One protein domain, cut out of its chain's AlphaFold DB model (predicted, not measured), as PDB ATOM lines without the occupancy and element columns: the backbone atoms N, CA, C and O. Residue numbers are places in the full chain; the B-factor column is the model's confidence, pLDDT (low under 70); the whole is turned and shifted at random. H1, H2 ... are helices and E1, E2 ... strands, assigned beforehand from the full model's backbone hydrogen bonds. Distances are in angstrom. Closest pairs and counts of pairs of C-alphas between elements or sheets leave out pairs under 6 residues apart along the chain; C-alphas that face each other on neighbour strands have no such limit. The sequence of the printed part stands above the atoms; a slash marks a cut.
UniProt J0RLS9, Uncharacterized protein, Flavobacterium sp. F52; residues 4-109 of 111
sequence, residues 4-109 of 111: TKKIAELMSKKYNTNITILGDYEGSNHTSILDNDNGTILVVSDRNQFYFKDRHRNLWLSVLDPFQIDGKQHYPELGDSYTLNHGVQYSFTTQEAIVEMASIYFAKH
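Overview. This is residues 4 to 109 of the 111 residues of an uncharacterized protein of Flavobacterium sp. F52 (UniProt J0RLS9). A wide, twisted wall of seven strands has two helices, H1 and H2, side by side over one face; they cover mainly its E1 to E4 part, and no named helix lies over the other face. Beyond the E8 end of this wall, a small separate hairpin of E6 and E7 lies at one end of the longest axis, which runs across the strands. The printed part has 106 residues, with two named helices and nine named strands in the order H1 E1 E2 E3 E4 E5 E6 E7 E8 E9 H2, and its class is mixed, helices and strands. The large sheet has the order E1 E2 E3 E4 E5 E9 E8 and is mixed, with E5 and E9 parallel and the other neighbours antiparallel. The whole is compact, with a radius of gyration of the C-alphas of 14.2 A, yet elongated in outline, spanning 43 by 28 by 19 A.

Along the chain. H1 holds residues 4 to 12, is 12.2 A long and begins at C-alpha 4, (-23.461, 89.545, 1.503). E1 is residues 19 to 22, and E2, the longest strand, is residues 30 to 35, 16.7 A. E3 is residues 41 to 45, 13.4 A, E4 is residues 50 to 53, 10.4 A, with C-alpha 50 at (-35.111, 92.780, -0.089), and E5 is residues 59 to 61. E6, residues 67 to 69, and E7, residues 72 to 74, follow. E8 is residues 81 to 83 and E9 is residues 89 to 92. H2 holds residues 95 to 109, is 21.5 A long and ends at C-alpha 109, (-28.679, 101.270, 17.884).

Arrangement. In the large sheet E1 and E8 are the edge strands. E1 to E5 form a meander, each strand the antiparallel neighbour of the one before. In the hairpin E1 and E2, N 20 and O 34 are 2.8 A apart, within hydrogen-bond range; in the hairpin E2 and E3, N 31 and O 44 are 2.9 A apart. In the hairpin E3 and E4, N 43 and O 51 are 2.9 A apart, and in the hairpin E4 and E5, N 60 and O 52 are 2.9 A apart. E5 and E9 are parallel, their directions 15 degrees apart, with N 91 and O 59 at 2.8 A. E8 and E9 are a hairpin, with N 82 and O 90 at 2.8 A. H2 is on the sheet at a height of 8.9 A, over E2, E3 and E4, and runs slantwise to the strands, at 42 degrees to E3 on the local plane. Its closest C-alphas to E4 are those of Ile 98 and Phe 52, 6.0 A apart. H1 is on the same face at a height of 9.9 A, over E2 and only just over E3, where 3 of its C-alphas fall. H1 and H2 touch, with the C-alphas of Leu 10 and Ser 103 the closest at 6.6 A, at a shallow tilt of 25 degrees, the same way. Every O i to N i+4 pair is within hydrogen-bond range in H1, and 9 of 11 are in H2. E6 and E7 are a hairpin and a sheet of their own, antiparallel at 137 degrees, with N 74 and O 67 at 2.8 A; E6 is apart from E5, and E7 is apart from E8.

Size, cuts and confidence. The two C-alphas farthest apart, those of Lys 14 and Gly 71, are 43.4 A from each other. The printed part runs from 4 to 109 with no cut. No link is long; the links H1 to E1, E1 to E2 and E7 to E8 are short, and the others are tight. The mean pLDDT of the printed part is 91.5, and residues 25 to 27, between E1 and E2, are under 70.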
ATOM      1  N   THR A   4     -23.339  90.664   0.556       85.88
ATOM      2  CA  THR A   4     -23.461  89.545   1.503       85.88
ATOM      3  C   THR A   4     -22.659  89.764   2.786       85.88
ATOM      4  O   THR A   4     -23.157  89.495   3.873       85.88
ATOM      5  N   LYS A   5     -21.448  90.332   2.688       87.44
ATOM      6  CA  LYS A   5     -20.636  90.683   3.865       87.44
ATOM      7  C   LYS A   5     -21.253  91.825   4.671       87.44
ATOM      8  O   LYS A   5     -21.273  91.739   5.889       87.44
ATOM      9  N   LYS A   6     -21.804  92.854   4.010       89.31
ATOM     10  CA  LYS A   6     -22.546  93.931   4.698       89.31
ATOM     11  C   LYS A   6     -23.734  93.382   5.485       89.31
ATOM     12  O   LYS A   6     -23.944  93.792   6.619       89.31
ATOM     13  N   ILE A   7     -24.486  92.452   4.898       89.25
ATOM     14  CA  ILE A   7     -25.629  91.824   5.565       89.25
ATOM     15  C   ILE A   7     -25.152  90.984   6.753       89.25
ATOM     16  O   ILE A   7     -25.668  91.158   7.848       89.25
ATOM     17  N   ALA A   8     -24.140  90.133   6.571       88.19
ATOM     18  CA  ALA A   8     -23.591  89.320   7.654       88.19
ATOM     19  C   ALA A   8     -23.058  90.177   8.820       88.19
ATOM     20  O   ALA A   8     -23.308  89.874   9.985       88.19
ATOM     21  N   GLU A   9     -22.378  91.289   8.529       89.12
ATOM     22  CA  GLU A   9     -21.949  92.247   9.554       89.12
ATOM     23  C   GLU A   9     -23.134  92.900  10.268       89.12
ATOM     24  O   GLU A   9     -23.112  93.039  11.487       89.12
ATOM     25  N   LEU A  10     -24.183  93.282   9.537       90.62
ATOM     26  CA  LEU A  10     -25.392  93.846  10.131       90.62
ATOM     27  C   LEU A  10     -26.091  92.833  11.052       90.62
ATOM     28  O   LEU A  10     -26.478  93.178  12.159       90.62
ATOM     29  N   MET A  11     -26.206  91.574  10.629       89.12
ATOM     30  CA  MET A  11     -26.920  90.530  11.376       89.12
ATOM     31  C   MET A  11     -26.098  89.911  12.520       89.12
ATOM     32  O   MET A  11     -26.653  89.203  13.351       89.12
ATOM     33  N   SER A  12     -24.788  90.156  12.588       87.75
ATOM     34  CA  SER A  12     -23.920  89.645  13.667       87.75
ATOM     35  C   SER A  12     -23.677  90.651  14.792       87.75
ATOM     36  O   SER A  12     -23.102  90.299  15.826       87.75
ATOM     37  N   LYS A  13     -24.094  91.910  14.616       88.56
ATOM     38  CA  LYS A  13     -23.913  92.957  15.621       88.56
ATOM     39  C   LYS A  13     -24.787  92.732  16.848       88.56
ATOM     40  O   LYS A  13     -25.917  92.255  16.772       88.56
ATOM     41  N   LYS A  14     -24.254  93.160  17.992       88.38
ATOM     42  CA  LYS A  14     -25.029  93.331  19.215       88.38
ATOM     43  C   LYS A  14     -25.740  94.679  19.153       88.38
ATOM     44  O   LYS A  14     -25.137  95.690  18.794       88.38
ATOM     45  N   TYR A  15     -27.017  94.669  19.486       90.81
ATOM     46  CA  TYR A  15     -27.871  95.844  19.478       90.81
ATOM     47  C   TYR A  15     -28.540  96.012  20.837       90.81
ATOM     48  O   TYR A  15     -28.626  95.052  21.611       90.81
ATOM     49  N   ASN A  16     -29.071  97.213  21.063       85.81
ATOM     50  CA  ASN A  16     -29.946  97.509  22.190       85.81
ATOM     51  C   ASN A  16     -31.080  96.473  22.305       85.81
ATOM     52  O   ASN A  16     -31.529  95.894  21.313       85.81
ATOM     53  N   THR A  17     -31.604  96.278  23.518       85.38
ATOM     54  CA  THR A  17     -32.617  95.247  23.826       85.38
ATOM     55  C   THR A  17     -33.937  95.391  23.063       85.38
ATOM     56  O   THR A  17     -34.709  94.437  23.002       85.38
ATOM     57  N   ASN A  18     -34.208  96.561  22.482       92.19
ATOM     58  CA  ASN A  18     -35.379  96.822  21.650       92.19
ATOM     59  C   ASN A  18     -35.200  96.368  20.189       92.19
ATOM     60  O   ASN A  18     -36.175  96.364  19.440       92.19
ATOM     61  N   ILE A  19     -34.004  95.942  19.776       94.62
ATOM     62  CA  ILE A  19     -33.746  95.397  18.441       94.62
ATOM     63  C   ILE A  19     -33.778  93.869  18.482       94.62
ATOM     64  O   ILE A  19     -33.147  93.230  19.322       94.62
ATOM     65  N   THR A  20     -34.504  93.257  17.552       93.75
ATOM     66  CA  THR A  20     -34.599  91.800  17.414       93.75
ATOM     67  C   THR A  20     -34.154  91.372  16.029       93.75
ATOM     68  O   THR A  20     -34.644  91.886  15.027       93.75
ATOM     69  N   ILE A  21     -33.254  90.393  15.980       92.50
ATOM     70  CA  ILE A  21     -32.877  89.700  14.750       92.50
ATOM     71  C   ILE A  21     -33.646  88.379  14.718       92.50
ATOM     72  O   ILE A  21     -33.605  87.605  15.675       92.50
ATOM     73  N   LEU A  22     -34.388  88.147  13.639       89.06
ATOM     74  CA  LEU A  22     -35.168  86.935  13.411       89.06
ATOM     75  C   LEU A  22     -34.568  86.180  12.226       89.06
ATOM     76  O   LEU A  22     -34.569  86.689  11.103       89.06
ATOM     77  N   GLY A  23     -34.117  84.955  12.486       82.31
ATOM     78  CA  GLY A  23     -33.429  84.116  11.510       82.31
ATOM     79  C   GLY A  23     -31.912  84.278  11.551       82.31
ATOM     80  O   GLY A  23     -31.366  85.097  12.286       82.31
ATOM     81  N   ASP A  24     -31.254  83.457  10.747       75.88
ATOM     82  CA  ASP A  24     -29.814  83.471  10.507       75.88
ATOM     83  C   ASP A  24     -29.584  83.596   9.002       75.88
ATOM     84  O   ASP A  24     -30.131  82.805   8.230       75.88
ATOM     85  N   TYR A  25     -28.771  84.567   8.590       68.00
ATOM     86  CA  TYR A  25     -28.505  84.828   7.179       68.00
ATOM     87  C   TYR A  25     -27.850  83.632   6.471       68.00
ATOM     88  O   TYR A  25     -28.077  83.445   5.279       68.00
ATOM     89  N   GLU A  26     -27.080  82.804   7.184       69.00
ATOM     90  CA  GLU A  26     -26.431  81.627   6.591       69.00
ATOM     91  C   GLU A  26     -27.361  80.405   6.492       69.00
ATOM     92  O   GLU A  26     -27.147  79.538   5.644       69.00
ATOM     93  N   GLY A  27     -28.405  80.332   7.329       66.50
ATOM     94  CA  GLY A  27     -29.252  79.139   7.469       66.50
ATOM     95  C   GLY A  27     -30.740  79.325   7.160       66.50
ATOM     96  O   GLY A  27     -31.471  78.336   7.087       66.50
ATOM     97  N   SER A  28     -31.221  80.559   7.004       75.94
ATOM     98  CA  SER A  28     -32.648  80.876   6.865       75.94
ATOM     99  C   SER A  28     -32.977  81.457   5.494       75.94
ATOM    100  O   SER A  28     -32.325  82.386   5.027       75.94
ATOM    101  N   ASN A  29     -34.082  80.999   4.897       80.19
ATOM    102  CA  ASN A  29     -34.593  81.551   3.631       80.19
ATOM    103  C   ASN A  29     -34.942  83.046   3.739       80.19
ATOM    104  O   ASN A  29     -34.960  83.772   2.747       80.19
ATOM    105  N   HIS A  30     -35.270  83.492   4.954       84.25
ATOM    106  CA  HIS A  30     -35.532  84.883   5.290       84.25
ATOM    107  C   HIS A  30     -34.834  85.214   6.600       84.25
ATOM    108  O   HIS A  30     -34.937  84.457   7.565       84.25
ATOM    109  N   THR A  31     -34.173  86.361   6.637       91.50
ATOM    110  CA  THR A  31     -33.643  86.953   7.865       91.50
ATOM    111  C   THR A  31     -34.147  88.380   7.967       91.50
ATOM    112  O   THR A  31     -34.307  89.073   6.959       91.50
ATOM    113  N   SER A  32     -34.422  88.830   9.183       93.88
ATOM    114  CA  SER A  32     -34.867  90.197   9.417       93.88
ATOM    115  C   SER A  32     -34.268  90.784  10.677       93.88
ATOM    116  O   SER A  32     -33.950  90.061  11.616       93.88
ATOM    117  N   ILE A  33     -34.141  92.103  10.688       95.44
ATOM    118  CA  ILE A  33     -33.781  92.884  11.867       95.44
ATOM    119  C   ILE A  33     -34.860  93.944  12.072       95.44
ATOM    120  O   ILE A  33     -35.194  94.686  11.146       95.44
ATOM    121  N   LEU A  34     -35.439  93.961  13.269       96.88
ATOM    122  CA  LEU A  34     -36.616  94.736  13.645       96.88
ATOM    123  C   LEU A  34     -36.300  95.611  14.855       96.88
ATOM    124  O   LEU A  34     -35.848  95.113  15.882       96.88
ATOM    125  N   ASP A  35     -36.608  96.897  14.750       96.88
ATOM    126  CA  ASP A  35     -36.758  97.791  15.893       96.88
ATOM    127  C   ASP A  35     -38.186  97.671  16.444       96.88
ATOM    128  O   ASP A  35     -39.157  98.046  15.777       96.88
ATOM    129  N   ASN A  36     -38.319  97.127  17.653       96.12
ATOM    130  CA  ASN A  36     -39.618  96.887  18.277       96.12
ATOM    131  C   ASN A  36     -40.328  98.176  18.721       96.12
ATOM    132  O   ASN A  36     -41.550  98.159  18.861       96.12
ATOM    133  N   ASP A  37     -39.613  99.288  18.908       95.69
ATOM    134  CA  ASP A  37     -40.213 100.523  19.424       95.69
ATOM    135  C   ASP A  37     -41.003 101.270  18.348       95.69
ATOM    136  O   ASP A  37     -42.010 101.918  18.634       95.69
ATOM    137  N   ASN A  38     -40.540 101.211  17.097       95.50
ATOM    138  CA  ASN A  38     -41.139 101.981  16.002       95.50
ATOM    139  C   ASN A  38     -41.449 101.163  14.743       95.50
ATOM    140  O   ASN A  38     -41.999 101.701  13.780       95.50
ATOM    141  N   GLY A  39     -41.130  99.870  14.747       96.06
ATOM    142  CA  GLY A  39     -41.450  98.956  13.660       96.06
ATOM    143  C   GLY A  39     -40.580  99.114  12.414       96.06
ATOM    144  O   GLY A  39     -40.960  98.566  11.371       96.06
ATOM    145  N   THR A  40     -39.456  99.841  12.498       97.81
ATOM    146  CA  THR A  40     -38.445  99.883  11.433       97.81
ATOM    147  C   THR A  40     -37.869  98.488  11.243       97.81
ATOM    148  O   THR A  40     -37.455  97.848  12.206       97.81
ATOM    149  N   ILE A  41     -37.862  97.991  10.009       97.75
ATOM    150  CA  ILE A  41     -37.471  96.609   9.723       97.75
ATOM    151  C   ILE A  41     -36.732  96.513   8.395       97.75
ATOM    152  O   ILE A  41     -37.148  97.103   7.399       97.75
ATOM    153  N   LEU A  42     -35.661  95.726   8.384       97.38
ATOM    154  CA  LEU A  42     -35.055  95.186   7.171       97.38
ATOM    155  C   LEU A  42     -35.422  93.707   7.070       97.38
ATOM    156  O   LEU A  42     -35.283  92.975   8.050       97.38
ATOM    157  N   VAL A  43     -35.809  93.266   5.877       95.19
ATOM    158  CA  VAL A  43     -35.944  91.847   5.542       95.19
ATOM    159  C   VAL A  43     -35.115  91.538   4.313       95.19
ATOM    160  O   VAL A  43     -35.153  92.265   3.318       95.19
ATOM    161  N   VAL A  44     -34.372  90.442   4.401       93.25
ATOM    162  CA  VAL A  44     -33.537  89.905   3.333       93.25
ATOM    163  C   VAL A  44     -33.890  88.440   3.120       93.25
ATOM    164  O   VAL A  44     -34.125  87.704   4.081       93.25
ATOM    165  N   SER A  45     -33.927  88.014   1.863       88.38
ATOM    166  CA  SER A  45     -34.150  86.621   1.480       88.38
ATOM    167  C   SER A  45     -32.983  86.086   0.658       88.38
ATOM    168  O   SER A  45     -32.359  86.820  -0.112       88.38
ATOM    169  N   ASP A  46     -32.746  84.780   0.772       81.00
ATOM    170  CA  ASP A  46     -31.853  83.997  -0.090       81.00
ATOM    171  C   ASP A  46     -32.230  84.069  -1.586       81.00
ATOM    172  O   ASP A  46     -31.383  83.887  -2.460       81.00
ATOM    173  N   ARG A  47     -33.487  84.413  -1.897       83.38
ATOM    174  CA  ARG A  47     -34.005  84.640  -3.254       83.38
ATOM    175  C   ARG A  47     -33.864  86.076  -3.740       83.38
ATOM    176  O   ARG A  47     -34.591  86.481  -4.646       83.38
ATOM    177  N   ASN A  48     -32.953  86.859  -3.166       81.94
ATOM    178  CA  ASN A  48     -32.688  88.223  -3.625       81.94
ATOM    179  C   ASN A  48     -33.893  89.182  -3.477       81.94
ATOM    180  O   ASN A  48     -33.959  90.220  -4.141       81.94
ATOM    181  N   GLN A  49     -34.825  88.863  -2.573       89.69
ATOM    182  CA  GLN A  49     -35.951  89.724  -2.207       89.69
ATOM    183  C   GLN A  49     -35.589  90.531  -0.963       89.69
ATOM    184  O   GLN A  49     -35.347  89.974   0.108       89.69
ATOM    185  N   PHE A  50     -35.515  91.848  -1.127       95.06
ATOM    186  CA  PHE A  50     -35.111  92.780  -0.089       95.06
ATOM    187  C   PHE A  50     -36.198  93.825   0.094       95.06
ATOM    188  O   PHE A  50     -36.727  94.365  -0.886       95.06
ATOM    189  N   TYR A  51     -36.488  94.153   1.349       95.56
ATOM    190  CA  TYR A  51     -37.236  95.359   1.651       95.56
ATOM    191  C   TYR A  51     -36.793  96.008   2.954       95.56
ATOM    192  O   TYR A  51     -36.391  95.337   3.906       95.56
ATOM    193  N   PHE A  52     -36.912  97.329   3.001       98.00
ATOM    194  CA  PHE A  52     -36.740  98.117   4.213       98.00
ATOM    195  C   PHE A  52     -37.985  98.957   4.446       98.00
ATOM    196  O   PHE A  52     -38.514  99.555   3.510       98.00
ATOM    197  N   LYS A  53     -38.460  98.986   5.687       97.88
ATOM    198  CA  LYS A  53     -39.586  99.814   6.110       97.88
ATOM    199  C   LYS A  53     -39.134 100.717   7.242       97.88
ATOM    200  O   LYS A  53     -38.605 100.207   8.225       97.88
ATOM    201  N   ASP A  54     -39.374 102.017   7.125       97.19
ATOM    202  CA  ASP A  54     -39.028 102.982   8.172       97.19
ATOM    203  C   ASP A  54     -40.138 103.139   9.234       97.19
ATOM    204  O   ASP A  54     -41.245 102.596   9.124       97.19
ATOM    205  N   ARG A  55     -39.855 103.954  10.258       96.00
ATOM    206  CA  ARG A  55     -40.806 104.360  11.310       96.00
ATOM    207  C   ARG A  55     -42.060 105.085  10.799       96.00
ATOM    208  O   ARG A  55     -43.036 105.207  11.534       96.00
ATOM    209  N   HIS A  56     -42.031 105.619   9.579       95.56
ATOM    210  CA  HIS A  56     -43.157 106.294   8.928       95.56
ATOM    211  C   HIS A  56     -43.936 105.350   8.006       95.56
ATOM    212  O   HIS A  56     -44.905 105.769   7.377       95.56
ATOM    213  N   ARG A  57     -43.565 104.061   7.998       94.00
ATOM    214  CA  ARG A  57     -44.128 102.993   7.171       94.00
ATOM    215  C   ARG A  57     -43.810 103.124   5.682       94.00
ATOM    216  O   ARG A  57     -44.370 102.347   4.910       94.00
ATOM    217  N   ASN A  58     -42.925 104.038   5.286       96.75
ATOM    218  CA  ASN A  58     -42.413 104.084   3.920       96.75
ATOM    219  C   ASN A  58     -41.643 102.803   3.635       96.75
ATOM    220  O   ASN A  58     -40.973 102.267   4.521       96.75
ATOM    221  N   LEU A  59     -41.768 102.314   2.408       95.88
ATOM    222  CA  LEU A  59     -41.279 101.011   2.003       95.88
ATOM    223  C   LEU A  59     -40.335 101.160   0.814       95.88
ATOM    224  O   LEU A  59     -40.688 101.774  -0.191       95.88
ATOM    225  N   TRP A  60     -39.160 100.555   0.919       97.94
ATOM    226  CA  TRP A  60     -38.213 100.400  -0.177       97.94
ATOM    227  C   TRP A  60     -38.131  98.930  -0.552       97.94
ATOM    228  O   TRP A  60     -37.904  98.096   0.322       97.94
ATOM    229  N   LEU A  61     -38.328  98.621  -1.829       96.38
ATOM    230  CA  LEU A  61     -38.472  97.269  -2.365       96.38
ATOM    231  C   LEU A  61     -37.439  97.023  -3.464       96.38
ATOM    232  O   LEU A  61     -37.264  97.873  -4.334       96.38
ATOM    233  N   SER A  62     -36.799  95.849  -3.462       95.62
ATOM    234  CA  SER A  62     -35.984  95.393  -4.602       95.62
ATOM    235  C   SER A  62     -36.776  94.599  -5.637       95.62
ATOM    236  O   SER A  62     -36.264  94.290  -6.708       95.62
ATOM    237  N   VAL A  63     -37.997  94.202  -5.287       92.69
ATOM    238  CA  VAL A  63     -38.861  93.362  -6.115       92.69
ATOM    239  C   VAL A  63     -39.724  94.260  -6.993       92.69
ATOM    240  O   VAL A  63     -40.428  95.122  -6.474       92.69
ATOM    241  N   LEU A  64     -39.670  94.041  -8.308       92.88
ATOM    242  CA  LEU A  64     -40.401  94.811  -9.323       92.88
ATOM    243  C   LEU A  64     -41.681  94.098  -9.792       92.88
ATOM    244  O   LEU A  64     -42.114  94.249 -10.934       92.88
ATOM    245  N   ASP A  65     -42.271  93.276  -8.927       90.50
ATOM    246  CA  ASP A  65     -43.486  92.548  -9.271       90.50
ATOM    247  C   ASP A  65     -44.650  93.530  -9.485       90.50
ATOM    248  O   ASP A  65     -44.782  94.508  -8.738       90.50
ATOM    249  N   PRO A  66     -45.525  93.281 -10.476       92.44
ATOM    250  CA  PRO A  66     -46.710  94.096 -10.668       92.44
ATOM    251  C   PRO A  66     -47.589  94.084  -9.420       92.44
ATOM    252  O   PRO A  66     -47.825  93.039  -8.813       92.44
ATOM    253  N   PHE A  67     -48.140  95.241  -9.075       90.62
ATOM    254  CA  PHE A  67     -49.013  95.388  -7.914       90.62
ATOM    255  C   PHE A  67     -50.214  96.274  -8.248       90.62
ATOM    256  O   PHE A  67     -50.257  96.936  -9.286       90.62
ATOM    257  N   GLN A  68     -51.219  96.272  -7.371       89.88
ATOM    258  CA  GLN A  68     -52.399  97.119  -7.516       89.88
ATOM    259  C   GLN A  68     -52.420  98.213  -6.450       89.88
ATOM    260  O   GLN A  68     -52.301  97.924  -5.261       89.88
ATOM    261  N   ILE A  69     -52.619  99.458  -6.882       88.50
ATOM    262  CA  ILE A  69     -52.965 100.596  -6.022       88.50
ATOM    263  C   ILE A  69     -54.269 101.173  -6.564       88.50
ATOM    264  O   ILE A  69     -54.396 101.420  -7.759       88.50
ATOM    265  N   ASP A  70     -55.258 101.361  -5.691       85.62
ATOM    266  CA  ASP A  70     -56.530 102.026  -6.017       85.62
ATOM    267  C   ASP A  70     -57.259 101.454  -7.241       85.62
ATOM    268  O   ASP A  70     -57.828 102.175  -8.062       85.62
ATOM    269  N   GLY A  71     -57.215 100.128  -7.386       87.31
ATOM    270  CA  GLY A  71     -57.833  99.417  -8.506       87.31
ATOM    271  C   GLY A  71     -57.100  99.568  -9.843       87.31
ATOM    272  O   GLY A  71     -57.589  99.068 -10.854       87.31
ATOM    273  N   LYS A  72     -55.932 100.221  -9.873       91.38
ATOM    274  CA  LYS A  72     -55.050 100.301 -11.041       91.38
ATOM    275  C   LYS A  72     -53.861  99.371 -10.865       91.38
ATOM    276  O   LYS A  72     -53.241  99.326  -9.804       91.38
ATOM    277  N   GLN A  73     -53.548  98.624 -11.917       95.06
ATOM    278  CA  GLN A  73     -52.347  97.803 -11.967       95.06
ATOM    279  C   GLN A  73     -51.148  98.662 -12.371       95.06
ATOM    280  O   GLN A  73     -51.222  99.425 -13.334       95.06
ATOM    281  N   HIS A  74     -50.051  98.501 -11.642       93.50
ATOM    282  CA  HIS A  74     -48.783  99.178 -11.860       93.50
ATOM    283  C   HIS A  74     -47.686  98.155 -12.142       93.50
ATOM    284  O   HIS A  74     -47.717  97.036 -11.627       93.50
ATOM    285  N   TYR A  75     -46.727  98.561 -12.966       95.81
ATOM    286  CA  TYR A  75     -45.555  97.781 -13.340       95.81
ATOM    287  C   TYR A  75     -44.337  98.615 -12.947       95.81
ATOM    288  O   TYR A  75     -43.976  99.515 -13.702       95.81
ATOM    289  N   PRO A  76     -43.797  98.421 -11.735       95.50
ATOM    290  CA  PRO A  76     -42.732  99.275 -11.239       95.50
ATOM    291  C   PRO A  76     -41.429  99.048 -11.997       95.50
ATOM    292  O   PRO A  76     -41.036  97.914 -12.269       95.50
ATOM    293  N   GLU A  77     -40.715 100.136 -12.238       96.00
ATOM    294  CA  GLU A  77     -39.325 100.121 -12.668       96.00
ATOM    295  C   GLU A  77     -38.398 100.568 -11.534       96.00
ATOM    296  O   GLU A  77     -38.804 101.151 -10.525       96.00
ATOM    297  N   LEU A  78     -37.107 100.273 -11.683       96.25
ATOM    298  CA  LEU A  78     -36.106 100.735 -10.732       96.25
ATOM    299  C   LEU A  78     -36.060 102.272 -10.731       96.25
ATOM    300  O   LEU A  78     -35.815 102.890 -11.762       96.25
ATOM    301  N   GLY A  79     -36.223 102.877  -9.556       95.44
ATOM    302  CA  GLY A  79     -36.299 104.328  -9.384       95.44
ATOM    303  C   GLY A  79     -37.727 104.864  -9.286       95.44
ATOM    304  O   GLY A  79     -37.899 106.013  -8.876       95.44
ATOM    305  N   ASP A  80     -38.739 104.047  -9.580       96.62
ATOM    306  CA  ASP A  80     -40.127 104.452  -9.399       96.62
ATOM    307  C   ASP A  80     -40.471 104.663  -7.926       96.62
ATOM    308  O   ASP A  80     -39.966 103.988  -7.020       96.62
ATOM    309  N   SER A  81     -41.429 105.560  -7.693       95.19
ATOM    310  CA  SER A  81     -42.095 105.660  -6.404       95.19
ATOM    311  C   SER A  81     -43.587 105.921  -6.555       95.19
ATOM    312  O   SER A  81     -44.024 106.639  -7.454       95.19
ATOM    313  N   TYR A  82     -44.365 105.340  -5.650       94.56
ATOM    314  CA  TYR A  82     -45.817 105.412  -5.635       94.56
ATOM    315  C   TYR A  82     -46.277 105.790  -4.232       94.56
ATOM    316  O   TYR A  82     -45.908 105.142  -3.254       94.56
ATOM    317  N   THR A  83     -47.094 106.832  -4.126       93.00
ATOM    318  CA  THR A  83     -47.678 107.256  -2.850       93.00
ATOM    319  C   THR A  83     -49.067 106.655  -2.707       93.00
ATOM    320  O   THR A  83     -49.940 106.890  -3.538       93.00
ATOM    321  N   LEU A  84     -49.275 105.887  -1.642       87.44
ATOM    322  CA  LEU A  84     -50.578 105.343  -1.280       87.44
ATOM    323  C   LEU A  84     -51.493 106.441  -0.734       87.44
ATOM    324  O   LEU A  84     -51.031 107.422  -0.154       87.44
ATOM    325  N   ASN A  85     -52.808 106.220  -0.801       81.25
ATOM    326  CA  ASN A  85     -53.831 107.174  -0.343       81.25
ATOM    327  C   ASN A  85     -53.710 107.645   1.114       81.25
ATOM    328  O   ASN A  85     -54.290 108.657   1.490       81.25
ATOM    329  N   HIS A  86     -52.958 106.927   1.945       81.75
ATOM    330  CA  HIS A  86     -52.698 107.269   3.343       81.75
ATOM    331  C   HIS A  86     -51.306 107.890   3.566       81.75
ATOM    332  O   HIS A  86     -50.828 107.935   4.697       81.75
ATOM    333  N   GLY A  87     -50.646 108.354   2.500       86.88
ATOM    334  CA  GLY A  87     -49.377 109.087   2.550       86.88
ATOM    335  C   GLY A  87     -48.119 108.222   2.655       86.88
ATOM    336  O   GLY A  87     -47.024 108.768   2.710       86.88
ATOM    337  N   VAL A  88     -48.253 106.894   2.666       91.88
ATOM    338  CA  VAL A  88     -47.114 105.961   2.664       91.88
ATOM    339  C   VAL A  88     -46.530 105.855   1.263       91.88
ATOM    340  O   VAL A  88     -47.272 105.630   0.307       91.88
ATOM    341  N   GLN A  89     -45.210 105.964   1.144       95.44
ATOM    342  CA  GLN A  89     -44.516 105.831  -0.132       95.44
ATOM    343  C   GLN A  89     -43.939 104.426  -0.315       95.44
ATOM    344  O   GLN A  89     -43.272 103.901   0.577       95.44
ATOM    345  N   TYR A  90     -44.166 103.835  -1.485       95.00
ATOM    346  CA  TYR A  90     -43.475 102.642  -1.973       95.00
ATOM    347  C   TYR A  90     -42.434 103.082  -2.995       95.00
ATOM    348  O   TYR A  90     -42.790 103.707  -3.989       95.00
ATOM    349  N   SER A  91     -41.166 102.779  -2.748       96.88
ATOM    350  CA  SER A  91     -40.043 103.127  -3.619       96.88
ATOM    351  C   SER A  91     -39.337 101.864  -4.089       96.88
ATOM    352  O   SER A  91     -39.012 100.991  -3.285       96.88
ATOM    353  N   PHE A  92     -39.063 101.773  -5.381       97.06
ATOM    354  CA  PHE A  92     -38.426 100.610  -5.984       97.06
ATOM    355  C   PHE A  92     -36.952 100.915  -6.227       97.06
ATOM    356  O   PHE A  92     -36.601 101.846  -6.948       97.06
ATOM    357  N   THR A  93     -36.059 100.187  -5.560       97.12
ATOM    358  CA  THR A  93     -34.630 100.520  -5.513       97.12
ATOM    359  C   THR A  93     -33.754  99.270  -5.442       97.12
ATOM    360  O   THR A  93     -34.250  98.149  -5.392       97.12
ATOM    361  N   THR A  94     -32.433  99.438  -5.485       96.25
ATOM    362  CA  THR A  94     -31.513  98.297  -5.488       96.25
ATOM    363  C   THR A  94     -31.364  97.692  -4.094       96.25
ATOM    364  O   THR A  94     -31.604  98.339  -3.068       96.25
ATOM    365  N   GLN A  95     -30.916  96.440  -4.038       95.50
ATOM    366  CA  GLN A  95     -30.639  95.760  -2.772       95.50
ATOM    367  C   GLN A  95     -29.536  96.474  -1.983       95.50
ATOM    368  O   GLN A  95     -29.610  96.573  -0.761       95.50
ATOM    369  N   GLU A  96     -28.530  97.013  -2.675       95.31
ATOM    370  CA  GLU A  96     -27.446  97.778  -2.063       95.31
ATOM    371  C   GLU A  96     -27.979  99.028  -1.374       95.31
ATOM    372  O   GLU A  96     -27.585  99.297  -0.242       95.31
ATOM    373  N   ALA A  97     -28.892  99.759  -2.021       96.56
ATOM    374  CA  ALA A  97     -29.520 100.928  -1.420       96.56
ATOM    375  C   ALA A  97     -30.320 100.540  -0.167       96.56
ATOM    376  O   ALA A  97     -30.200 101.195   0.867       96.56
ATOM    377  N   ILE A  98     -31.078  99.439  -0.228       97.56
ATOM    378  CA  ILE A  98     -31.853  98.918   0.908       97.56
ATOM    379  C   ILE A  98     -30.950  98.570   2.095       97.56
ATOM    380  O   ILE A  98     -31.200  99.015   3.217       97.56
ATOM    381  N   VAL A  99     -29.883  97.804   1.858       95.88
ATOM    382  CA  VAL A  99     -28.942  97.409   2.915       95.88
ATOM    383  C   VAL A  99     -28.186  98.619   3.460       95.88
ATOM    384  O   VAL A  99     -27.937  98.679   4.662       95.88
ATOM    385  N   GLU A 100     -27.852  99.603   2.624       96.25
ATOM    386  CA  GLU A 100     -27.211 100.844   3.065       96.25
ATOM    387  C   GLU A 100     -28.128 101.651   3.995       96.25
ATOM    388  O   GLU A 100     -27.708 102.039   5.085       96.25
ATOM    389  N   MET A 101     -29.401 101.832   3.627       96.69
ATOM    390  CA  MET A 101     -30.392 102.514   4.470       96.69
ATOM    391  C   MET A 101     -30.560 101.823   5.824       96.69
ATOM    392  O   MET A 101     -30.503 102.476   6.870       96.69
ATOM    393  N   ALA A 102     -30.703 100.495   5.817       96.62
ATOM    394  CA  ALA A 102     -30.805  99.717   7.042       96.62
ATOM    395  C   ALA A 102     -29.532  99.821   7.896       96.62
ATOM    396  O   ALA A 102     -29.617 100.006   9.109       96.62
ATOM    397  N   SER A 103     -28.352  99.775   7.273       94.75
ATOM    398  CA  SER A 103     -27.070  99.902   7.972       94.75
ATOM    399  C   SER A 103     -26.934 101.257   8.662       94.75
ATOM    400  O   SER A 103     -26.565 101.308   9.833       94.75
ATOM    401  N   ILE A 104     -27.286 102.348   7.974       95.12
ATOM    402  CA  ILE A 104     -27.277 103.706   8.537       95.12
ATOM    403  C   ILE A 104     -28.236 103.818   9.725       95.12
ATOM    404  O   ILE A 104     -27.920 104.483  10.715       95.12
ATOM    405  N   TYR A 105     -29.411 103.193   9.626       96.38
ATOM    406  CA  TYR A 105     -30.391 103.190  10.702       96.38
ATOM    407  C   TYR A 105     -29.881 102.411  11.921       96.38
ATOM    408  O   TYR A 105     -29.648 102.999  12.978       96.38
ATOM    409  N   PHE A 106     -29.642 101.107  11.769       95.06
ATOM    410  CA  PHE A 106     -29.328 100.220  12.889       95.06
ATOM    411  C   PHE A 106     -27.948 100.489  13.497       95.06
ATOM    412  O   PHE A 106     -27.760 100.230  14.681       95.06
ATOM    413  N   ALA A 107     -26.997 101.086  12.768       92.75
ATOM    414  CA  ALA A 107     -25.719 101.504  13.350       92.75
ATOM    415  C   ALA A 107     -25.877 102.465  14.542       92.75
ATOM    416  O   ALA A 107     -25.024 102.478  15.421       92.75
ATOM    417  N   LYS A 108     -26.972 103.234  14.603       92.50
ATOM    418  CA  LYS A 108     -27.279 104.135  15.729       92.50
ATOM    419  C   LYS A 108     -27.790 103.406  16.975       92.50
ATOM    420  O   LYS A 108     -27.900 104.021  18.027       92.50
ATOM    421  N   HIS A 109     -28.127 102.126  16.835       91.38
ATOM    422  CA  HIS A 109     -28.679 101.270  17.884       91.38
ATOM    423  C   HIS A 109     -27.720 100.137  18.278       91.38
ATOM    424  O   HIS A 109     -28.117  99.257  19.041       91.38
TER     425      HIS A 109